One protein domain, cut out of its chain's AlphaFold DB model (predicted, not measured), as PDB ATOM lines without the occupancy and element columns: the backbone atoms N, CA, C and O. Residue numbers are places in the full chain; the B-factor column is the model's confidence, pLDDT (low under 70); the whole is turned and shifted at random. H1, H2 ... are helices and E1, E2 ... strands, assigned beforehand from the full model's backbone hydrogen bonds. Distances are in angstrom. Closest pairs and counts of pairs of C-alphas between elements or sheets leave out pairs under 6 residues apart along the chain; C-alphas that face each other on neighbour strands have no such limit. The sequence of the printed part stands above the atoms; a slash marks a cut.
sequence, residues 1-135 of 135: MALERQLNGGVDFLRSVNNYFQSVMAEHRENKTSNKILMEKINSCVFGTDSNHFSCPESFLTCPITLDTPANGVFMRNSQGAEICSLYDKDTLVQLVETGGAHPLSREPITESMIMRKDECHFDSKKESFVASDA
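What this domain is: This is residues 1 to 135 of the 135 residues of the protein "T3SS effector NleG" of Escherichia coli (UniProt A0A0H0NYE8). A curled sheet of four strands forms a small head, and the long helix H2 makes an arm whose residues 17 to 30 stick out free, with the short helix H1 at its far end. In the head, H4 folds back beside residues 35 to 42 of H2, and H3 only grazes the sheet. The 135 printed residues hold four named helices and four named strands, in the order H1 H2 H3 E1 E2 H4 E3 E4; the sheet runs E1 E2 E4 E3, antiparallel throughout, and the class is mixed, helices and strands. The whole is only just loose, close to extended, with a radius of gyration of the C-alphas of 21.2 A; the arm makes the length in spans of 75 by 26 by 25 A.

How they stand to each other: The strongly twisted sheet holds E1, residues 72 to 77, E2, residues 84 to 89, E4, residues 129 to 132, and E3, residues 121 to 124. E1 and E2 are a hairpin, with N 74 and O 88 2.9 A apart. E2 has staggered pairing: residues 84 to 85 pair with E4, where N 85 and O 130 are 3.0 A apart, and residues 85 to 89 with E1. E3 and E4 are a hairpin, with N 131 and O 122 2.8 A apart. H4, residues 90 to 98, is on the sheet and stands up from it at 49 degrees; its closest C-alphas to E1 are those of Lys 90 and Gly 73, 5.5 A. E2, H4 and E3 form a split strand-helix-strand unit, two strands of one sheet joined through a helix, with E4 between them in the sheet, and its crossover is right-handed. H2, residues 13 to 45, touches H4 with residues 35 to 42 alone, at a shallow tilt of 14 degrees, opposite ways; the closest C-alphas are those of Asn 35 and Val 97, 6.8 A. H2 only grazes the sheet, with residues 42 to 45. H3, residues 58 to 61, only grazes it with residues 60 to 61. H1, residues 2 to 7, is apart from H2, only just, at 8.1 A. Every O i to N i+4 pair is within hydrogen-bond range in H1, H2 and H4; H3 is too short for one.

Where its parts are: H1 begins at C-alpha 2, (-38.612, 72.199, -16.337). H2 is 47.7 A long and ends at C-alpha 45, (-10.578, 22.099, -26.129). E1 is 17.0 A long, E2 16.9 A and H4 12.2 A; E4 ends at C-alpha 132, (2.033, 27.820, -25.317).

The domain as a whole: The C-alphas farthest apart are those of Ala 2 and Asn 52, 75.4 A. The printed part has no cut; the links from H2 to H3 and from H4 to E3 are long. Residue 1, residues 51 to 53 and residues 134 to 135 have pLDDT under 70.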
ATOM      1  N   MET A   1     -40.412  69.311 -13.555       62.25
ATOM      2  CA  MET A   1     -39.579  68.815 -14.676       62.25
ATOM      3  C   MET A   1     -38.826  69.910 -15.446       62.25
ATOM      4  O   MET A   1     -37.751  69.615 -15.941       62.25
ATOM      5  N   ALA A   2     -39.314  71.159 -15.560       74.75
ATOM      6  CA  ALA A   2     -38.612  72.199 -16.337       74.75
ATOM      7  C   ALA A   2     -37.263  72.656 -15.731       74.75
ATOM      8  O   ALA A   2     -36.281  72.753 -16.459       74.75
ATOM      9  N   LEU A   3     -37.201  72.882 -14.411       82.12
ATOM     10  CA  LEU A   3     -35.978  73.338 -13.727       82.12
ATOM     11  C   LEU A   3     -34.848  72.300 -13.794       82.12
ATOM     12  O   LEU A   3     -33.713  72.622 -14.118       82.12
ATOM     13  N   GLU A   4     -35.181  71.037 -13.540       83.00
ATOM     14  CA  GLU A   4     -34.244  69.913 -13.606       83.00
ATOM     15  C   GLU A   4     -33.586  69.802 -14.985       83.00
ATOM     16  O   GLU A   4     -32.365  69.753 -15.096       83.00
ATOM     17  N   ARG A   5     -34.390  69.857 -16.053       83.00
ATOM     18  CA  ARG A   5     -33.877  69.829 -17.424       83.00
ATOM     19  C   ARG A   5     -33.018  71.049 -17.758       83.00
ATOM     20  O   ARG A   5     -32.095  70.913 -18.546       83.00
ATOM     21  N   GLN A   6     -33.282  72.223 -17.187       87.62
ATOM     22  CA  GLN A   6     -32.436  73.405 -17.408       87.62
ATOM     23  C   GLN A   6     -31.064  73.272 -16.740       87.62
ATOM     24  O   GLN A   6     -30.064  73.661 -17.334       87.62
ATOM     25  N   LEU A   7     -31.013  72.701 -15.535       87.19
ATOM     26  CA  LEU A   7     -29.765  72.511 -14.793       87.19
ATOM     27  C   LEU A   7     -28.926  71.349 -15.346       87.19
ATOM     28  O   LEU A   7     -27.702  71.429 -15.362       87.19
ATOM     29  N   ASN A   8     -29.577  70.301 -15.855       85.69
ATOM     30  CA  ASN A   8     -28.934  69.050 -16.272       85.69
ATOM     31  C   ASN A   8     -28.793  68.911 -17.802       85.69
ATOM     32  O   ASN A   8     -28.839  67.802 -18.335       85.69
ATOM     33  N   GLY A   9     -28.700  70.022 -18.540       85.38
ATOM     34  CA  GLY A   9     -28.469  69.986 -19.993       85.38
ATOM     35  C   GLY A   9     -29.564  69.268 -20.800       85.38
ATOM     36  O   GLY A   9     -29.286  68.638 -21.816       85.38
ATOM     37  N   GLY A  10     -30.815  69.325 -20.346       86.62
ATOM     38  CA  GLY A  10     -31.982  68.721 -20.996       86.62
ATOM     39  C   GLY A  10     -32.323  67.303 -20.532       86.62
ATOM     40  O   GLY A  10     -33.288  66.721 -21.039       86.62
ATOM     41  N   VAL A  11     -31.576  66.742 -19.576       86.31
ATOM     42  CA  VAL A  11     -31.776  65.381 -19.055       86.31
ATOM     43  C   VAL A  11     -32.502  65.430 -17.711       86.31
ATOM     44  O   VAL A  11     -32.057  66.088 -16.779       86.31
ATOM     45  N   ASP A  12     -33.629  64.730 -17.601       90.19
ATOM     46  CA  ASP A  12     -34.287  64.502 -16.312       90.19
ATOM     47  C   ASP A  12     -33.850  63.167 -15.689       90.19
ATOM     48  O   ASP A  12     -33.265  62.303 -16.348       90.19
ATOM     49  N   PHE A  13     -34.130  63.011 -14.399       88.06
ATOM     50  CA  PHE A  13     -33.786  61.848 -13.595       88.06
ATOM     51  C   PHE A  13     -34.280  60.550 -14.229       88.06
ATOM     52  O   PHE A  13     -33.505  59.605 -14.355       88.06
ATOM     53  N   LEU A  14     -35.536  60.510 -14.689       89.44
ATOM     54  CA  LEU A  14     -36.111  59.313 -15.308       89.44
ATOM     55  C   LEU A  14     -35.337  58.911 -16.565       89.44
ATOM     56  O   LEU A  14     -35.045  57.730 -16.752       89.44
ATOM     57  N   ARG A  15     -34.947  59.878 -17.402       88.06
ATOM     58  CA  ARG A  15     -34.122  59.623 -18.585       88.06
ATOM     59  C   ARG A  15     -32.717  59.151 -18.214       88.06
ATOM     60  O   ARG A  15     -32.226  58.217 -18.839       88.06
ATOM     61  N   SER A  16     -32.088  59.760 -17.211       88.94
ATOM     62  CA  SER A  16     -30.756  59.364 -16.733       88.94
ATOM     63  C   SER A  16     -30.749  57.924 -16.211       88.94
ATOM     64  O   SER A  16     -29.960  57.092 -16.657       88.94
ATOM     65  N   VAL A  17     -31.707  57.595 -15.341       92.25
ATOM     66  CA  VAL A  17     -31.873  56.258 -14.765       92.25
ATOM     67  C   VAL A  17     -32.209  55.227 -15.842       92.25
ATOM     68  O   VAL A  17     -31.612  54.154 -15.870       92.25
ATOM     69  N   ASN A  18     -33.108  55.552 -16.775       93.19
ATOM     70  CA  ASN A  18     -33.427  54.661 -17.888       93.19
ATOM     71  C   ASN A  18     -32.197  54.384 -18.767       93.19
ATOM     72  O   ASN A  18     -31.959  53.236 -19.126       93.19
ATOM     73  N   ASN A  19     -31.391  55.402 -19.081       91.25
ATOM     74  CA  ASN A  19     -30.158  55.220 -19.850       91.25
ATOM     75  C   ASN A  19     -29.155  54.316 -19.116       91.25
ATOM     76  O   ASN A  19     -28.575  53.429 -19.737       91.25
ATOM     77  N   TYR A  20     -28.989  54.499 -17.803       92.31
ATOM     78  CA  TYR A  20     -28.133  53.641 -16.983       92.31
ATOM     79  C   TYR A  20     -28.579  52.173 -17.032       92.31
ATOM     80  O   TYR A  20     -27.778  51.295 -17.343       92.31
ATOM     81  N   PHE A  21     -29.870  51.902 -16.810       93.94
ATOM     82  CA  PHE A  21     -30.393  50.537 -16.885       93.94
ATOM     83  C   PHE A  21     -30.247  49.924 -18.281       93.94
ATOM     84  O   PHE A  21     -29.964  48.733 -18.388       93.94
ATOM     85  N   GLN A  22     -30.398  50.712 -19.349       91.75
ATOM     86  CA  GLN A  22     -30.138  50.231 -20.710       91.75
ATOM     87  C   GLN A  22     -28.664  49.851 -20.913       91.75
ATOM     88  O   GLN A  22     -28.414  48.807 -21.511       91.75
ATOM     89  N   SER A  23     -27.708  50.621 -20.373       90.69
ATOM     90  CA  SER A  23     -26.273  50.275 -20.409       90.69
ATOM     91  C   SER A  23     -26.000  48.959 -19.690       90.69
ATOM     92  O   SER A  23     -25.457  48.034 -20.282       90.69
ATOM     93  N   VAL A  24     -26.484  48.822 -18.452       90.00
ATOM     94  CA  VAL A  24     -26.284  47.608 -17.642       90.00
ATOM     95  C   VAL A  24     -26.897  46.381 -18.325       90.00
ATOM     96  O   VAL A  24     -26.307  45.302 -18.337       90.00
ATOM     97  N   MET A  25     -28.079  46.528 -18.933       86.56
ATOM     98  CA  MET A  25     -28.703  45.446 -19.699       86.56
ATOM     99  C   MET A  25     -27.931  45.106 -20.978       86.56
ATOM    100  O   MET A  25     -27.883  43.931 -21.346       86.56
ATOM    101  N   ALA A  26     -27.360  46.097 -21.667       85.12
ATOM    102  CA  ALA A  26     -26.529  45.876 -22.847       85.12
ATOM    103  C   ALA A  26     -25.248  45.114 -22.476       85.12
ATOM    104  O   ALA A  26     -25.005  44.048 -23.037       85.12
ATOM    105  N   GLU A  27     -24.529  45.567 -21.449       81.12
ATOM    106  CA  GLU A  27     -23.341  44.898 -20.903       81.12
ATOM    107  C   GLU A  27     -23.650  43.454 -20.481       81.12
ATOM    108  O   GLU A  27     -22.923  42.521 -20.814       81.12
ATOM    109  N   HIS A  28     -24.782  43.222 -19.808       79.94
ATOM    110  CA  HIS A  28     -25.189  41.871 -19.418       79.94
ATOM    111  C   HIS A  28     -25.474  40.960 -20.626       79.94
ATOM    112  O   HIS A  28     -25.154  39.770 -20.598       79.94
ATOM    113  N   ARG A  29     -26.070  41.494 -21.702       78.06
ATOM    114  CA  ARG A  29     -26.313  40.742 -22.947       78.06
ATOM    115  C   ARG A  29     -25.014  40.409 -23.675       78.06
ATOM    116  O   ARG A  29     -24.883  39.288 -24.173       78.06
ATOM    117  N   GLU A  30     -24.077  41.348 -23.723       78.38
ATOM    118  CA  GLU A  30     -22.746  41.134 -24.295       78.38
ATOM    119  C   GLU A  30     -21.999  40.055 -23.510       78.38
ATOM    120  O   GLU A  30     -21.619  39.044 -24.095       78.38
ATOM    121  N   ASN A  31     -21.935  40.171 -22.181       81.00
ATOM    122  CA  ASN A  31     -21.314  39.169 -21.310       81.00
ATOM    123  C   ASN A  31     -21.934  37.780 -21.485       81.00
ATOM    124  O   ASN A  31     -21.221  36.785 -21.565       81.00
ATOM    125  N   LYS A  32     -23.265  37.694 -21.606       80.56
ATOM    126  CA  LYS A  32     -23.956  36.425 -21.865       80.56
ATOM    127  C   LYS A  32     -23.561  35.810 -23.210       80.56
ATOM    128  O   LYS A  32     -23.447  34.590 -23.310       80.56
ATOM    129  N   THR A  33     -23.370  36.637 -24.234       80.75
ATOM    130  CA  THR A  33     -22.955  36.182 -25.567       80.75
ATOM    131  C   THR A  33     -21.500  35.720 -25.544       80.75
ATOM    132  O   THR A  33     -21.227  34.598 -25.960       80.75
ATOM    133  N   SER A  34     -20.595  36.514 -24.968       83.12
ATOM    134  CA  SER A  34     -19.178  36.163 -24.801       83.12
ATOM    135  C   SER A  34     -18.991  34.892 -23.975       83.12
ATOM    136  O   SER A  34     -18.242  34.007 -24.377       83.12
ATOM    137  N   ASN A  35     -19.741  34.731 -22.877       87.88
ATOM    138  CA  ASN A  35     -19.723  33.505 -22.078       87.88
ATOM    139  C   ASN A  35     -20.157  32.290 -22.893       87.88
ATOM    140  O   ASN A  35     -19.561  31.228 -22.758       87.88
ATOM    141  N   LYS A  36     -21.163  32.424 -23.766       90.31
ATOM    142  CA  LYS A  36     -21.589  31.313 -24.624       90.31
ATOM    143  C   LYS A  36     -20.471  30.873 -25.574       90.31
ATOM    144  O   LYS A  36     -20.217  29.677 -25.678       90.31
ATOM    145  N   ILE A  37     -19.797  31.818 -26.229       92.50
ATOM    146  CA  ILE A  37     -18.704  31.499 -27.162       92.50
ATOM    147  C   ILE A  37     -17.521  30.884 -26.400       92.50
ATOM    148  O   ILE A  37     -16.989  29.849 -26.799       92.50
ATOM    149  N   LEU A  38     -17.175  31.445 -25.239       94.19
ATOM    150  CA  LEU A  38     -16.127  30.912 -24.372       94.19
ATOM    151  C   LEU A  38     -16.439  29.486 -23.890       94.19
ATOM    152  O   LEU A  38     -15.558  28.631 -23.895       94.19
ATOM    153  N   MET A  39     -17.692  29.190 -23.541       93.88
ATOM    154  CA  MET A  39     -18.136  27.835 -23.186       93.88
ATOM    155  C   MET A  39     -17.994  26.853 -24.343       93.88
ATOM    156  O   MET A  39     -17.542  25.723 -24.150       93.88
ATOM    157  N   GLU A  40     -18.387  27.256 -25.549       95.19
ATOM    158  CA  GLU A  40     -18.221  26.437 -26.751       95.19
ATOM    159  C   GLU A  40     -16.732  26.156 -27.007       95.19
ATOM    160  O   GLU A  40     -16.353  25.004 -27.239       95.19
ATOM    161  N   LYS A  41     -15.872  27.171 -26.847       96.12
ATOM    162  CA  LYS A  41     -14.415  27.037 -26.951       96.12
ATOM    163  C   LYS A  41     -13.848  26.073 -25.907       96.12
ATOM    164  O   LYS A  41     -13.131  25.151 -26.291       96.12
ATOM    165  N   ILE A  42     -14.201  26.222 -24.628       96.56
ATOM    166  CA  ILE A  42     -13.785  25.311 -23.546       96.56
ATOM    167  C   ILE A  42     -14.168  23.877 -23.900       96.56
ATOM    168  O   ILE A  42     -13.301  23.009 -23.929       96.56
ATOM    169  N   ASN A  43     -15.432  23.633 -24.255       95.31
ATOM    170  CA  ASN A  43     -15.909  22.292 -24.599       95.31
ATOM    171  C   ASN A  43     -15.191  21.692 -25.821       95.31
ATOM    172  O   ASN A  43     -14.997  20.481 -25.863       95.31
ATOM    173  N   SER A  44     -14.767  22.516 -26.785       95.69
ATOM    174  CA  SER A  44     -13.988  22.060 -27.945       95.69
ATOM    175  C   SER A  44     -12.524  21.724 -27.630       95.69
ATOM    176  O   SER A  44     -11.895  20.984 -28.384       95.69
ATOM    177  N   CYS A  45     -11.980  22.257 -26.530       95.94
ATOM    178  CA  CYS A  45     -10.578  22.099 -26.129       95.94
ATOM    179  C   CYS A  45     -10.365  21.050 -25.023       95.94
ATOM    180  O   CYS A  45      -9.223  20.831 -24.622       95.94
ATOM    181  N   VAL A  46     -11.429  20.416 -24.519       95.50
ATOM    182  CA  VAL A  46     -11.347  19.376 -23.480       95.50
ATOM    183  C   VAL A  46     -10.634  18.131 -23.995       95.50
ATOM    184  O   VAL A  46     -10.883  17.661 -25.104       95.50
ATOM    185  N   PHE A  47      -9.801  17.543 -23.141       93.06
ATOM    186  CA  PHE A  47      -9.186  16.241 -23.370       93.06
ATOM    187  C   PHE A  47      -9.106  15.420 -22.076       93.06
ATOM    188  O   PHE A  47      -9.044  15.970 -20.978       93.06
ATOM    189  N   GLY A  48      -9.076  14.092 -22.217       91.25
ATOM    190  CA  GLY A  48      -8.769  13.182 -21.111       91.25
ATOM    191  C   GLY A  48      -7.291  13.262 -20.732       91.25
ATOM    192  O   GLY A  48      -6.419  13.324 -21.608       91.25
ATOM    193  N   THR A  49      -7.007  13.303 -19.434       82.81
ATOM    194  CA  THR A  49      -5.654  13.492 -18.881       82.81
ATOM    195  C   THR A  49      -4.898  12.194 -18.617       82.81
ATOM    196  O   THR A  49      -3.781  12.262 -18.110       82.81
ATOM    197  N   ASP A  50      -5.469  11.044 -18.987       72.88
ATOM    198  CA  ASP A  50      -4.944   9.699 -18.745       72.88
ATOM    199  C   ASP A  50      -3.406   9.654 -18.849       72.88
ATOM    200  O   ASP A  50      -2.833  10.009 -19.888       72.88
ATOM    201  N   SER A  51      -2.743   9.204 -17.775       56.69
ATOM    202  CA  SER A  51      -1.296   9.337 -17.507       56.69
ATOM    203  C   SER A  51      -0.362   8.808 -18.610       56.69
ATOM    204  O   SER A  51       0.834   9.079 -18.600       56.69
ATOM    205  N   ASN A  52      -0.890   8.087 -19.601       59.09
ATOM    206  CA  ASN A  52      -0.137   7.558 -20.738       59.09
ATOM    207  C   ASN A  52       0.051   8.558 -21.893       59.09
ATOM    208  O   ASN A  52       0.714   8.231 -22.877       59.09
ATOM    209  N   HIS A  53      -0.540   9.753 -21.813       62.78
ATOM    210  CA  HIS A  53      -0.525  10.725 -22.909       62.78
ATOM    211  C   HIS A  53       0.416  11.920 -22.721       62.78
ATOM    212  O   HIS A  53       0.616  12.663 -23.685       62.78
ATOM    213  N   PHE A  54       0.989  12.117 -21.532       70.31
ATOM    214  CA  PHE A  54       1.874  13.243 -21.240       70.31
ATOM    215  C   PHE A  54       3.278  12.762 -20.878       70.31
ATOM    216  O   PHE A  54       3.459  11.920 -20.007       70.31
ATOM    217  N   SER A  55       4.294  13.337 -21.521       76.44
ATOM    218  CA  SER A  55       5.710  13.062 -21.233       76.44
ATOM    219  C   SER A  55       6.228  13.838 -20.010       76.44
ATOM    220  O   SER A  55       7.392  14.237 -19.990       76.44
ATOM    221  N   CYS A  56       5.374  14.127 -19.021       81.94
ATOM    222  CA  CYS A  56       5.716  14.920 -17.840       81.94
ATOM    223  C   CYS A  56       5.254  14.246 -16.533       81.94
ATOM    224  O   CYS A  56       4.350  13.412 -16.559       81.94
ATOM    225  N   PRO A  57       5.875  14.580 -15.384       84.50
ATOM    226  CA  PRO A  57       5.434  14.081 -14.081       84.50
ATOM    227  C   PRO A  57       4.005  14.519 -13.732       84.50
ATOM    228  O   PRO A  57       3.622  15.657 -14.006       84.50
ATOM    229  N   GLU A  58       3.256  13.658 -13.033       83.56
ATOM    230  CA  GLU A  58       1.861  13.923 -12.633       83.56
ATOM    231  C   GLU A  58       1.700  15.202 -11.797       83.56
ATOM    232  O   GLU A  58       0.681  15.879 -11.903       83.56
ATOM    233  N   SER A  59       2.731  15.614 -11.048       84.25
ATOM    234  CA  SER A  59       2.715  16.866 -10.278       84.25
ATOM    235  C   SER A  59       2.438  18.105 -11.137       84.25
ATOM    236  O   SER A  59       1.819  19.054 -10.656       84.25
ATOM    237  N   PHE A  60       2.855  18.103 -12.409       87.94
ATOM    238  CA  PHE A  60       2.610  19.209 -13.343       87.94
ATOM    239  C   PHE A  60       1.200  19.185 -13.944       87.94
ATOM    240  O   PHE A  60       0.773  20.179 -14.524       87.94
ATOM    241  N   LEU A  61       0.463  18.083 -13.787       90.44
ATOM    242  CA  LEU A  61      -0.922  17.932 -14.236       90.44
ATOM    243  C   LEU A  61      -1.934  18.354 -13.155       90.44
ATOM    244  O   LEU A  61      -3.122  18.069 -13.274       90.44
ATOM    245  N   THR A  62      -1.484  19.026 -12.094       92.88
ATOM    246  CA  THR A  62      -2.347  19.471 -10.994       92.88
ATOM    247  C   THR A  62      -3.108  20.733 -11.388       92.88
ATOM    248  O   THR A  62      -2.502  21.745 -11.745       92.88
ATOM    249  N   CYS A  63      -4.436  20.716 -11.275       95.44
ATOM    250  CA  CYS A  63      -5.239  21.911 -11.501       95.44
ATOM    251  C   CYS A  63      -5.033  22.936 -10.366       95.44
ATOM    252  O   CYS A  63      -5.223  22.595  -9.198       95.44
ATOM    253  N   PRO A  64      -4.742  24.220 -10.670       94.56
ATOM    254  CA  PRO A  64      -4.525  25.245  -9.644       94.56
ATOM    255  C   PRO A  64      -5.738  25.554  -8.756       94.56
ATOM    256  O   PRO A  64      -5.579  26.208  -7.728       94.56
ATOM    257  N   ILE A  65      -6.948  25.153  -9.167       95.38
ATOM    258  CA  ILE A  65      -8.185  25.419  -8.420       95.38
ATOM    259  C   ILE A  65      -8.564  24.217  -7.552       95.38
ATOM    260  O   ILE A  65      -8.796  24.386  -6.359       95.38
ATOM    261  N   THR A  66      -8.624  23.014  -8.132       95.81
ATOM    262  CA  THR A  66      -9.020  21.799  -7.397       95.81
ATOM    263  C   THR A  66      -7.878  21.198  -6.585       95.81
ATOM    264  O   THR A  66      -8.139  20.440  -5.655       95.81
ATOM    265  N   LEU A  67      -6.629  21.562  -6.906       94.56
ATOM    266  CA  LEU A  67      -5.403  21.006  -6.325       94.56
ATOM    267  C   LEU A  67      -5.256  19.493  -6.549       94.56
ATOM    268  O   LEU A  67      -4.585  18.817  -5.773       94.56
ATOM    269  N   ASP A  68      -5.865  18.982  -7.618       93.50
ATOM    270  CA  ASP A  68      -5.834  17.572  -8.010       93.50
ATOM    271  C   ASP A  68      -5.657  17.439  -9.531       93.50
ATOM    272  O   ASP A  68      -5.842  18.412 -10.278       93.50
ATOM    273  N   THR A  69      -5.293  16.251 -10.005       92.38
ATOM    274  CA  THR A  69      -5.220  15.943 -11.435       92.38
ATOM    275  C   THR A  69      -6.639  15.772 -11.992       92.38
ATOM    276  O   THR A  69      -7.342  14.838 -11.608       92.38
ATOM    277  N   PRO A  70      -7.099  16.656 -12.897       94.19
ATOM    278  CA  PRO A  70      -8.465  16.584 -13.400       94.19
ATOM    279  C   PRO A  70      -8.620  15.397 -14.342       94.19
ATOM    280  O   PRO A  70      -7.732  15.178 -15.152       94.19
ATOM    281  N   ALA A  71      -9.748  14.682 -14.326       92.69
ATOM    282  CA  ALA A  71     -10.009  13.614 -15.304       92.69
ATOM    283  C   ALA A  71     -10.216  14.168 -16.729       92.69
ATOM    284  O   ALA A  71      -9.757  13.588 -17.713       92.69
ATOM    285  N   ASN A  72     -10.890  15.318 -16.830       94.69
ATOM    286  CA  ASN A  72     -11.085  16.060 -18.073       94.69
ATOM    287  C   ASN A  72     -10.441  17.437 -17.929       94.69
ATOM    288  O   ASN A  72     -10.913  18.282 -17.167       94.69
ATOM    289  N   GLY A  73      -9.358  17.646 -18.668       95.06
ATOM    290  CA  GLY A  73      -8.536  18.839 -18.585       95.06
ATOM    291  C   GLY A  73      -8.750  19.795 -19.754       95.06
ATOM    292  O   GLY A  73      -9.085  19.381 -20.866       95.06
ATOM    293  N   VAL A  74      -8.517  21.080 -19.500       96.69
ATOM    294  CA  VAL A  74      -8.422  22.146 -20.504       96.69
ATOM    295  C   VAL A  74      -7.190  22.985 -20.194       96.69
ATOM    296  O   VAL A  74      -6.975  23.365 -19.042       96.69
ATOM    297  N   PHE A  75      -6.380  23.293 -21.206       96.62
ATOM    298  CA  PHE A  75      -5.273  24.224 -21.025       96.62
ATOM    299  C   PHE A  75      -5.754  25.669 -21.125       96.62
ATOM    300  O   PHE A  75      -6.518  26.029 -22.023       96.62
ATOM    301  N   MET A  76      -5.261  26.509 -20.221       97.12
ATOM    302  CA  MET A  76      -5.499  27.947 -20.244       97.12
ATOM    303  C   MET A  76      -4.186  28.702 -20.010       97.12
ATOM    304  O   MET A  76      -3.421  28.342 -19.114       97.12
ATOM    305  N   ARG A  77      -3.904  29.736 -20.812       96.81
ATOM    306  CA  ARG A  77      -2.772  30.653 -20.602       96.81
ATOM    307  C   ARG A  77      -2.926  31.377 -19.269       96.81
ATOM    308  O   ARG A  77      -4.016  31.826 -18.937       96.81
ATOM    309  N   ASN A  78      -1.819  31.565 -18.553       95.94
ATOM    310  CA  ASN A  78      -1.831  32.190 -17.226       95.94
ATOM    311  C   ASN A  78      -2.210  33.686 -17.250       95.94
ATOM    312  O   ASN A  78      -2.543  34.254 -16.207       95.94
ATOM    313  N   SER A  79      -2.119  34.322 -18.421       95.38
ATOM    314  CA  SER A  79      -2.622  35.658 -18.756       95.38
ATOM    315  C   SER A  79      -2.751  35.793 -20.279       95.38
ATOM    316  O   SER A  79      -2.276  34.932 -21.024       95.38
ATOM    317  N   GLN A  80      -3.349  36.884 -20.763       91.56
ATOM    318  CA  GLN A  80      -3.618  37.115 -22.190       91.56
ATOM    319  C   GLN A  80      -2.351  37.008 -23.061       91.56
ATOM    320  O   GLN A  80      -2.401  36.503 -24.182       91.56
ATOM    321  N   GLY A  81      -1.213  37.475 -22.540       90.12
ATOM    322  CA  GLY A  81       0.090  37.453 -23.212       90.12
ATOM    323  C   GLY A  81       1.084  36.453 -22.622       90.12
ATOM    324  O   GLY A  81       2.274  36.554 -22.914       90.12
ATOM    325  N   ALA A  82       0.644  35.541 -21.751       93.19
ATOM    326  CA  ALA A  82       1.547  34.579 -21.134       93.19
ATOM    327  C   ALA A  82       1.997  33.515 -22.137       93.19
ATOM    328  O   ALA A  82       1.184  32.900 -22.825       93.19
ATOM    329  N   GLU A  83       3.300  33.241 -22.125       95.00
ATOM    330  CA  GLU A  83       3.885  32.070 -22.780       95.00
ATOM    331  C   GLU A  83       3.568  30.781 -22.001       95.00
ATOM    332  O   GLU A  83       3.635  29.694 -22.549       95.00
ATOM    333  N   ILE A  84       3.239  30.887 -20.709       95.25
ATOM    334  CA  ILE A  84       2.957  29.740 -19.842       95.25
ATOM    335  C   ILE A  84       1.452  29.490 -19.789       95.25
ATOM    336  O   ILE A  84       0.656  30.411 -19.575       95.25
ATOM    337  N   CYS A  85       1.078  28.225 -19.927       95.56
ATOM    338  CA  CYS A  85      -0.276  27.719 -19.750       95.56
ATOM    339  C   CYS A  85      -0.324  26.723 -18.585       95.56
ATOM    340  O   CYS A  85       0.683  26.124 -18.220       95.56
ATOM    341  N   SER A  86      -1.497  26.565 -17.980       95.56
ATOM    342  CA  SER A  86      -1.739  25.615 -16.893       95.56
ATOM    343  C   SER A  86      -2.931  24.726 -17.226       95.56
ATOM    344  O   SER A  86      -3.829  25.123 -17.974       95.56
ATOM    345  N   LEU A  87      -2.929  23.512 -16.680       95.69
ATOM    346  CA  LEU A  87      -4.033  22.571 -16.822       95.69
ATOM    347  C   LEU A  87      -5.135  22.911 -15.818       95.69
ATOM    348  O   LEU A  87      -4.865  23.062 -14.630       95.69
ATOM    349  N   TYR A  88      -6.374  23.005 -16.280       97.00
ATOM    350  CA  TYR A  88      -7.536  23.231 -15.429       97.00
ATOM    351  C   TYR A  88      -8.545  22.102 -15.569       97.00
ATOM    352  O   TYR A  88      -8.727  21.547 -16.652       97.00
ATOM    353  N   ASP A  89      -9.218  21.798 -14.463       97.06
ATOM    354  CA  ASP A  89     -10.409  20.964 -14.471       97.06
ATOM    355  C   ASP A  89     -11.521  21.644 -15.276       97.06
ATOM    356  O   ASP A  89     -11.825  22.823 -15.059       97.06
ATOM    357  N   LYS A  90     -12.123  20.900 -16.208       95.81
ATOM    358  CA  LYS A  90     -13.176  21.415 -17.088       95.81
ATOM    359  C   LYS A  90     -14.336  22.008 -16.292       95.81
ATOM    360  O   LYS A  90     -14.733  23.139 -16.564       95.81
ATOM    361  N   ASP A  91     -14.910  21.245 -15.369       96.12
ATOM    362  CA  ASP A  91     -16.166  21.620 -14.715       96.12
ATOM    363  C   ASP A  91     -15.947  22.822 -13.793       96.12
ATOM    364  O   ASP A  91     -16.749  23.759 -13.759       96.12
ATOM    365  N   THR A  92     -14.787  22.864 -13.143       95.94
ATOM    366  CA  THR A  92     -14.355  24.003 -12.333       95.94
ATOM    367  C   THR A  92     -14.129  25.261 -13.178       95.94
ATOM    368  O   THR A  92     -14.533  26.355 -12.779       95.94
ATOM    369  N   LEU A  93     -13.512  25.133 -14.359       96.25
ATOM    370  CA  LEU A  93     -13.306  26.258 -15.276       96.25
ATOM    371  C   LEU A  93     -14.632  26.777 -15.849       96.25
ATOM    372  O   LEU A  93     -14.831  27.987 -15.934       96.25
ATOM    373  N   VAL A  94     -15.556  25.876 -16.193       95.25
ATOM    374  CA  VAL A  94     -16.919  26.226 -16.618       95.25
ATOM    375  C   VAL A  94     -17.618  27.019 -15.516       95.25
ATOM    376  O   VAL A  94     -18.067  28.138 -15.755       95.25
ATOM    377  N   GLN A  95     -17.627  26.518 -14.283       94.69
ATOM    378  CA  GLN A  95     -18.238  27.230 -13.162       94.69
ATOM    379  C   GLN A  95     -17.614  28.620 -12.947       94.69
ATOM    380  O   GLN A  95     -18.326  29.589 -12.661       94.69
ATOM    381  N   LEU A  96     -16.292  28.749 -13.107       94.12
ATOM    382  CA  LEU A  96     -15.597  30.031 -12.988       94.12
ATOM    383  C   LEU A  96     -16.083  31.039 -14.039       94.12
ATOM    384  O   LEU A  96     -16.352  32.189 -13.704       94.12
ATOM    385  N   VAL A  97     -16.253  30.614 -15.289       93.06
ATOM    386  CA  VAL A  97     -16.736  31.490 -16.366       93.06
ATOM    387  C   VAL A  97     -18.229  31.810 -16.211       93.06
ATOM    388  O   VAL A  97     -18.627  32.963 -16.375       93.06
ATOM    389  N   GLU A  98     -19.067  30.838 -15.839       91.00
ATOM    390  CA  GLU A  98     -20.508  31.061 -15.622       91.00
ATOM    391  C   GLU A  98     -20.785  32.076 -14.510       91.00
ATOM    392  O   GLU A  98     -21.708  32.885 -14.613       91.00
ATOM    393  N   THR A  99     -19.961  32.064 -13.462       89.81
ATOM    394  CA  THR A  99     -20.051  33.012 -12.343       89.81
ATOM    395  C   THR A  99     -19.413  34.372 -12.646       89.81
ATOM    396  O   THR A  99     -19.478  35.270 -11.806       89.81
ATOM    397  N   GLY A 100     -18.828  34.560 -13.835       87.94
ATOM    398  CA  GLY A 100     -18.120  35.787 -14.211       87.94
ATOM    399  C   GLY A 100     -16.828  35.997 -13.421       87.94
ATOM    400  O   GLY A 100     -16.411  37.135 -13.198       87.94
ATOM    401  N   GLY A 101     -16.219  34.910 -12.945       90.88
ATOM    402  CA  GLY A 101     -14.966  34.938 -12.213       90.88
ATOM    403  C   GLY A 101     -13.782  35.341 -13.092       90.88
ATOM    404  O   GLY A 101     -13.720  35.047 -14.284       90.88
ATOM    405  N   ALA A 102     -12.816  36.017 -12.476       94.69
ATOM    406  CA  ALA A 102     -11.562  36.374 -13.124       94.69
ATOM    407  C   ALA A 102     -10.576  35.198 -13.134       94.69
ATOM    408  O   ALA A 102     -10.654  34.295 -12.295       94.69
ATOM    409  N   HIS A 103      -9.595  35.255 -14.035       96.62
ATOM    410  CA  HIS A 103      -8.523  34.276 -14.123       96.62
ATOM    411  C   HIS A 103      -7.834  34.087 -12.748       96.62
ATOM    412  O   HIS A 103      -7.450  35.083 -12.123       96.62
ATOM    413  N   PRO A 104      -7.623  32.846 -12.257       95.00
ATOM    414  CA  PRO A 104      -7.158  32.606 -10.885       95.00
ATOM    415  C   PRO A 104      -5.788  33.217 -10.556       95.00
ATOM    416  O   PRO A 104      -5.568  33.648  -9.424       95.00
ATOM    417  N   LEU A 105      -4.889  33.268 -11.547       94.62
ATOM    418  CA  LEU A 105      -3.531  33.811 -11.404       94.62
ATOM    419  C   LEU A 105      -3.465  35.316 -11.718       94.62
ATOM    420  O   LEU A 105      -3.230  36.115 -10.817       94.62
ATOM    421  N   SER A 106      -3.699  35.718 -12.974       96.75
ATOM    422  CA  SER A 106      -3.584  37.118 -13.417       96.75
ATOM    423  C   SER A 106      -4.696  38.061 -12.951       96.75
ATOM    424  O   SER A 106      -4.500  39.272 -12.982       96.75
ATOM    425  N   ARG A 107      -5.859  37.537 -12.535       95.75
ATOM    426  CA  ARG A 107      -7.090  38.315 -12.281       95.75
ATOM    427  C   ARG A 107      -7.645  39.053 -13.507       95.75
ATOM    428  O   ARG A 107      -8.541  39.880 -13.359       95.75
ATOM    429  N   GLU A 108      -7.170  38.731 -14.706       95.44
ATOM    430  CA  GLU A 108      -7.732  39.234 -15.961       95.44
ATOM    431  C   GLU A 108      -9.085  38.561 -16.270       95.44
ATOM    432  O   GLU A 108      -9.328  37.435 -15.817       95.44
ATOM    433  N   PRO A 109      -9.978  39.207 -17.043       93.69
ATOM    434  CA  PRO A 109     -11.134  38.528 -17.617       93.69
ATOM    435  C   PRO A 109     -10.681  37.339 -18.467       93.69
ATOM    436  O   PRO A 109      -9.750  37.468 -19.260       93.69
ATOM    437  N   ILE A 110     -11.344  36.193 -18.321       95.12
ATOM    438  CA  ILE A 110     -11.021  35.007 -19.118       95.12
ATOM    439  C   ILE A 110     -11.551  35.222 -20.536       95.12
ATOM    440  O   ILE A 110     -12.730  35.516 -20.728       95.12
ATOM    441  N   THR A 111     -10.678  35.076 -21.528       93.69
ATOM    442  CA  THR A 111     -11.011  35.251 -22.945       93.69
ATOM    443  C   THR A 111     -10.797  33.954 -23.718       93.69
ATOM    444  O   THR A 111     -10.059  33.065 -23.291       93.69
ATOM    445  N   GLU A 112     -11.395  33.848 -24.904       94.75
ATOM    446  CA  GLU A 112     -11.235  32.673 -25.771       94.75
ATOM    447  C   GLU A 112      -9.780  32.406 -26.163       94.75
ATOM    448  O   GLU A 112      -9.373  31.252 -26.258       94.75
ATOM    449  N   SER A 113      -8.986  33.462 -26.354       93.44
ATOM    450  CA  SER A 113      -7.562  33.361 -26.693       93.44
ATOM    451  C   SER A 113      -6.697  32.807 -25.564       93.44
ATOM    452  O   SER A 113      -5.571  32.393 -25.817       93.44
ATOM    453  N   MET A 114      -7.195  32.807 -24.324       96.19
ATOM    454  CA  MET A 114      -6.510  32.128 -23.229       96.19
ATOM    455  C   MET A 114      -6.747  30.616 -23.277       96.19
ATOM    456  O   MET A 114      -5.919  29.884 -22.749       96.19
ATOM    457  N   ILE A 115      -7.838  30.135 -23.885       97.06
ATOM    458  CA  ILE A 115      -8.207  28.712 -23.912       97.06
ATOM    459  C   ILE A 115      -7.490  27.996 -25.058       97.06
ATOM    460  O   ILE A 115      -7.778  28.222 -26.238       97.06
ATOM    461  N   MET A 116      -6.606  27.071 -24.702       95.31
ATOM    462  CA  MET A 116      -5.721  26.373 -25.632       95.31
ATOM    463  C   MET A 116      -6.182  24.930 -25.839       95.31
ATOM    464  O   MET A 116      -6.640  24.264 -24.905       95.31
ATOM    465  N   ARG A 117      -6.030  24.419 -27.061       93.94
ATOM    466  CA  ARG A 117      -6.149  22.981 -27.321       93.94
ATOM    467  C   ARG A 117      -4.947  22.235 -26.741       93.94
ATOM    468  O   ARG A 117      -3.902  22.820 -26.457       93.94
ATOM    469  N   LYS A 118      -5.080  20.913 -26.609       91.56
ATOM    470  CA  LYS A 118      -4.012  20.029 -26.117       91.56
ATOM    471  C   LYS A 118      -2.703  20.167 -26.905       91.56
ATOM    472  O   LYS A 118      -1.633  20.080 -26.319       91.56
ATOM    473  N   ASP A 119      -2.790  20.344 -28.219       91.00
ATOM    474  CA  ASP A 119      -1.652  20.452 -29.138       91.00
ATOM    475  C   ASP A 119      -0.966  21.825 -29.116       91.00
ATOM    476  O   ASP A 119       0.159  21.945 -29.585       91.00
ATOM    477  N   GLU A 120      -1.609  22.845 -28.542       93.12
ATOM    478  CA  GLU A 120      -1.105  24.224 -28.525       93.12
ATOM    479  C   GLU A 120      -0.363  24.576 -27.221       93.12
ATOM    480  O   GLU A 120       0.091  25.705 -27.048       93.12
ATOM    481  N   CYS A 121      -0.263  23.637 -26.278       92.69
ATOM    482  CA  CYS A 121       0.350  23.834 -24.969       92.69
ATOM    483  C   CYS A 121       1.143  22.577 -24.584       92.69
ATOM    484  O   CYS A 121       0.570  21.523 -24.305       92.69
ATOM    485  N   HIS A 122       2.473  22.669 -24.590       91.69
ATOM    486  CA  HIS A 122       3.365  21.518 -24.432       91.69
ATOM    487  C   HIS A 122       4.296  21.660 -23.230       91.69
ATOM    488  O   HIS A 122       4.727  22.756 -22.878       91.69
ATOM    489  N   PHE A 123       4.663  20.540 -22.615       92.12
ATOM    490  CA  PHE A 123       5.610  20.559 -21.506       92.12
ATOM    491  C   PHE A 123       7.036  20.845 -22.002       92.12
ATOM    492  O   PHE A 123       7.580  20.085 -22.803       92.12
ATOM    493  N   ASP A 124       7.650  21.920 -21.509       92.50
ATOM    494  CA  ASP A 124       9.062  22.233 -21.725       92.50
ATOM    495  C   ASP A 124       9.870  21.796 -20.496       92.50
ATOM    496  O   ASP A 124       9.803  22.412 -19.431       92.50
ATOM    497  N   SER A 125      10.674  20.740 -20.648       89.56
ATOM    498  CA  SER A 125      11.500  20.200 -19.562       89.56
ATOM    499  C   SER A 125      12.601  21.150 -19.081       89.56
ATOM    500  O   SER A 125      13.119  20.953 -17.989       89.56
ATOM    501  N   LYS A 126      12.992  22.164 -19.866       91.31
ATOM    502  CA  LYS A 126      13.979  23.170 -19.442       91.31
ATOM    503  C   LYS A 126      13.347  24.238 -18.560       91.31
ATOM    504  O   LYS A 126      14.013  24.749 -17.667       91.31
ATOM    505  N   LYS A 127      12.094  24.598 -18.848       90.88
ATOM    506  CA  LYS A 127      11.316  25.570 -18.066       90.88
ATOM    507  C   LYS A 127      10.517  24.920 -16.936       90.88
ATOM    508  O   LYS A 127       9.971  25.643 -16.111       90.88
ATOM    509  N   GLU A 128      10.425  23.589 -16.925       92.19
ATOM    510  CA  GLU A 128       9.593  22.808 -16.001       92.19
ATOM    511  C   GLU A 128       8.155  23.347 -15.953       92.19
ATOM    512  O   GLU A 128       7.572  23.576 -14.898       92.19
ATOM    513  N   SER A 129       7.597  23.656 -17.121       92.50
ATOM    514  CA  SER A 129       6.284  24.287 -17.255       92.50
ATOM    515  C   SER A 129       5.666  23.952 -18.602       92.50
ATOM    516  O   SER A 129       6.369  23.618 -19.558       92.50
ATOM    517  N   PHE A 130       4.343  24.063 -18.690       94.00
ATOM    518  CA  PHE A 130       3.667  24.019 -19.976       94.00
ATOM    519  C   PHE A 130       3.774  25.373 -20.674       94.00
ATOM    520  O   PHE A 130       3.486  26.420 -20.095       94.00
ATOM    521  N   VAL A 131       4.205  25.333 -21.925       95.06
ATOM    522  CA  VAL A 131       4.494  26.493 -22.755       95.06
ATOM    523  C   VAL A 131       3.541  26.477 -23.938       95.06
ATOM    524  O   VAL A 131       3.383  25.452 -24.605       95.06
ATOM    525  N   ALA A 132       2.890  27.607 -24.175       93.62
ATOM    526  CA  ALA A 132       2.033  27.820 -25.317       93.62
ATOM    527  C   ALA A 132       2.893  27.897 -26.580       93.62
ATOM    528  O   ALA A 132       3.840  28.679 -26.658       93.62
ATOM    529  N   SER A 133       2.543  27.100 -27.580       87.19
ATOM    530  CA  SER A 133       3.041  27.305 -28.931       87.19
ATOM    531  C   SER A 133       2.229  28.436 -29.551       87.19
ATOM    532  O   SER A 133       0.999  28.368 -29.596       87.19
ATOM    533  N   ASP A 134       2.896  29.493 -30.001       66.44
ATOM    534  CA  ASP A 134       2.241  30.466 -30.868       66.44
ATOM    535  C   ASP A 134       2.000  29.790 -32.229       66.44
ATOM    536  O   ASP A 134       2.928  29.231 -32.819       66.44
ATOM    537  N   ALA A 135       0.733  29.757 -32.655       51.09
ATOM    538  CA  ALA A 135       0.306  29.197 -33.938       51.09
ATOM    539  C   ALA A 135       0.777  30.046 -35.128       51.09
ATOM    540  O   ALA A 135       0.785  31.294 -35.001       51.09
TER     541      ALA A 135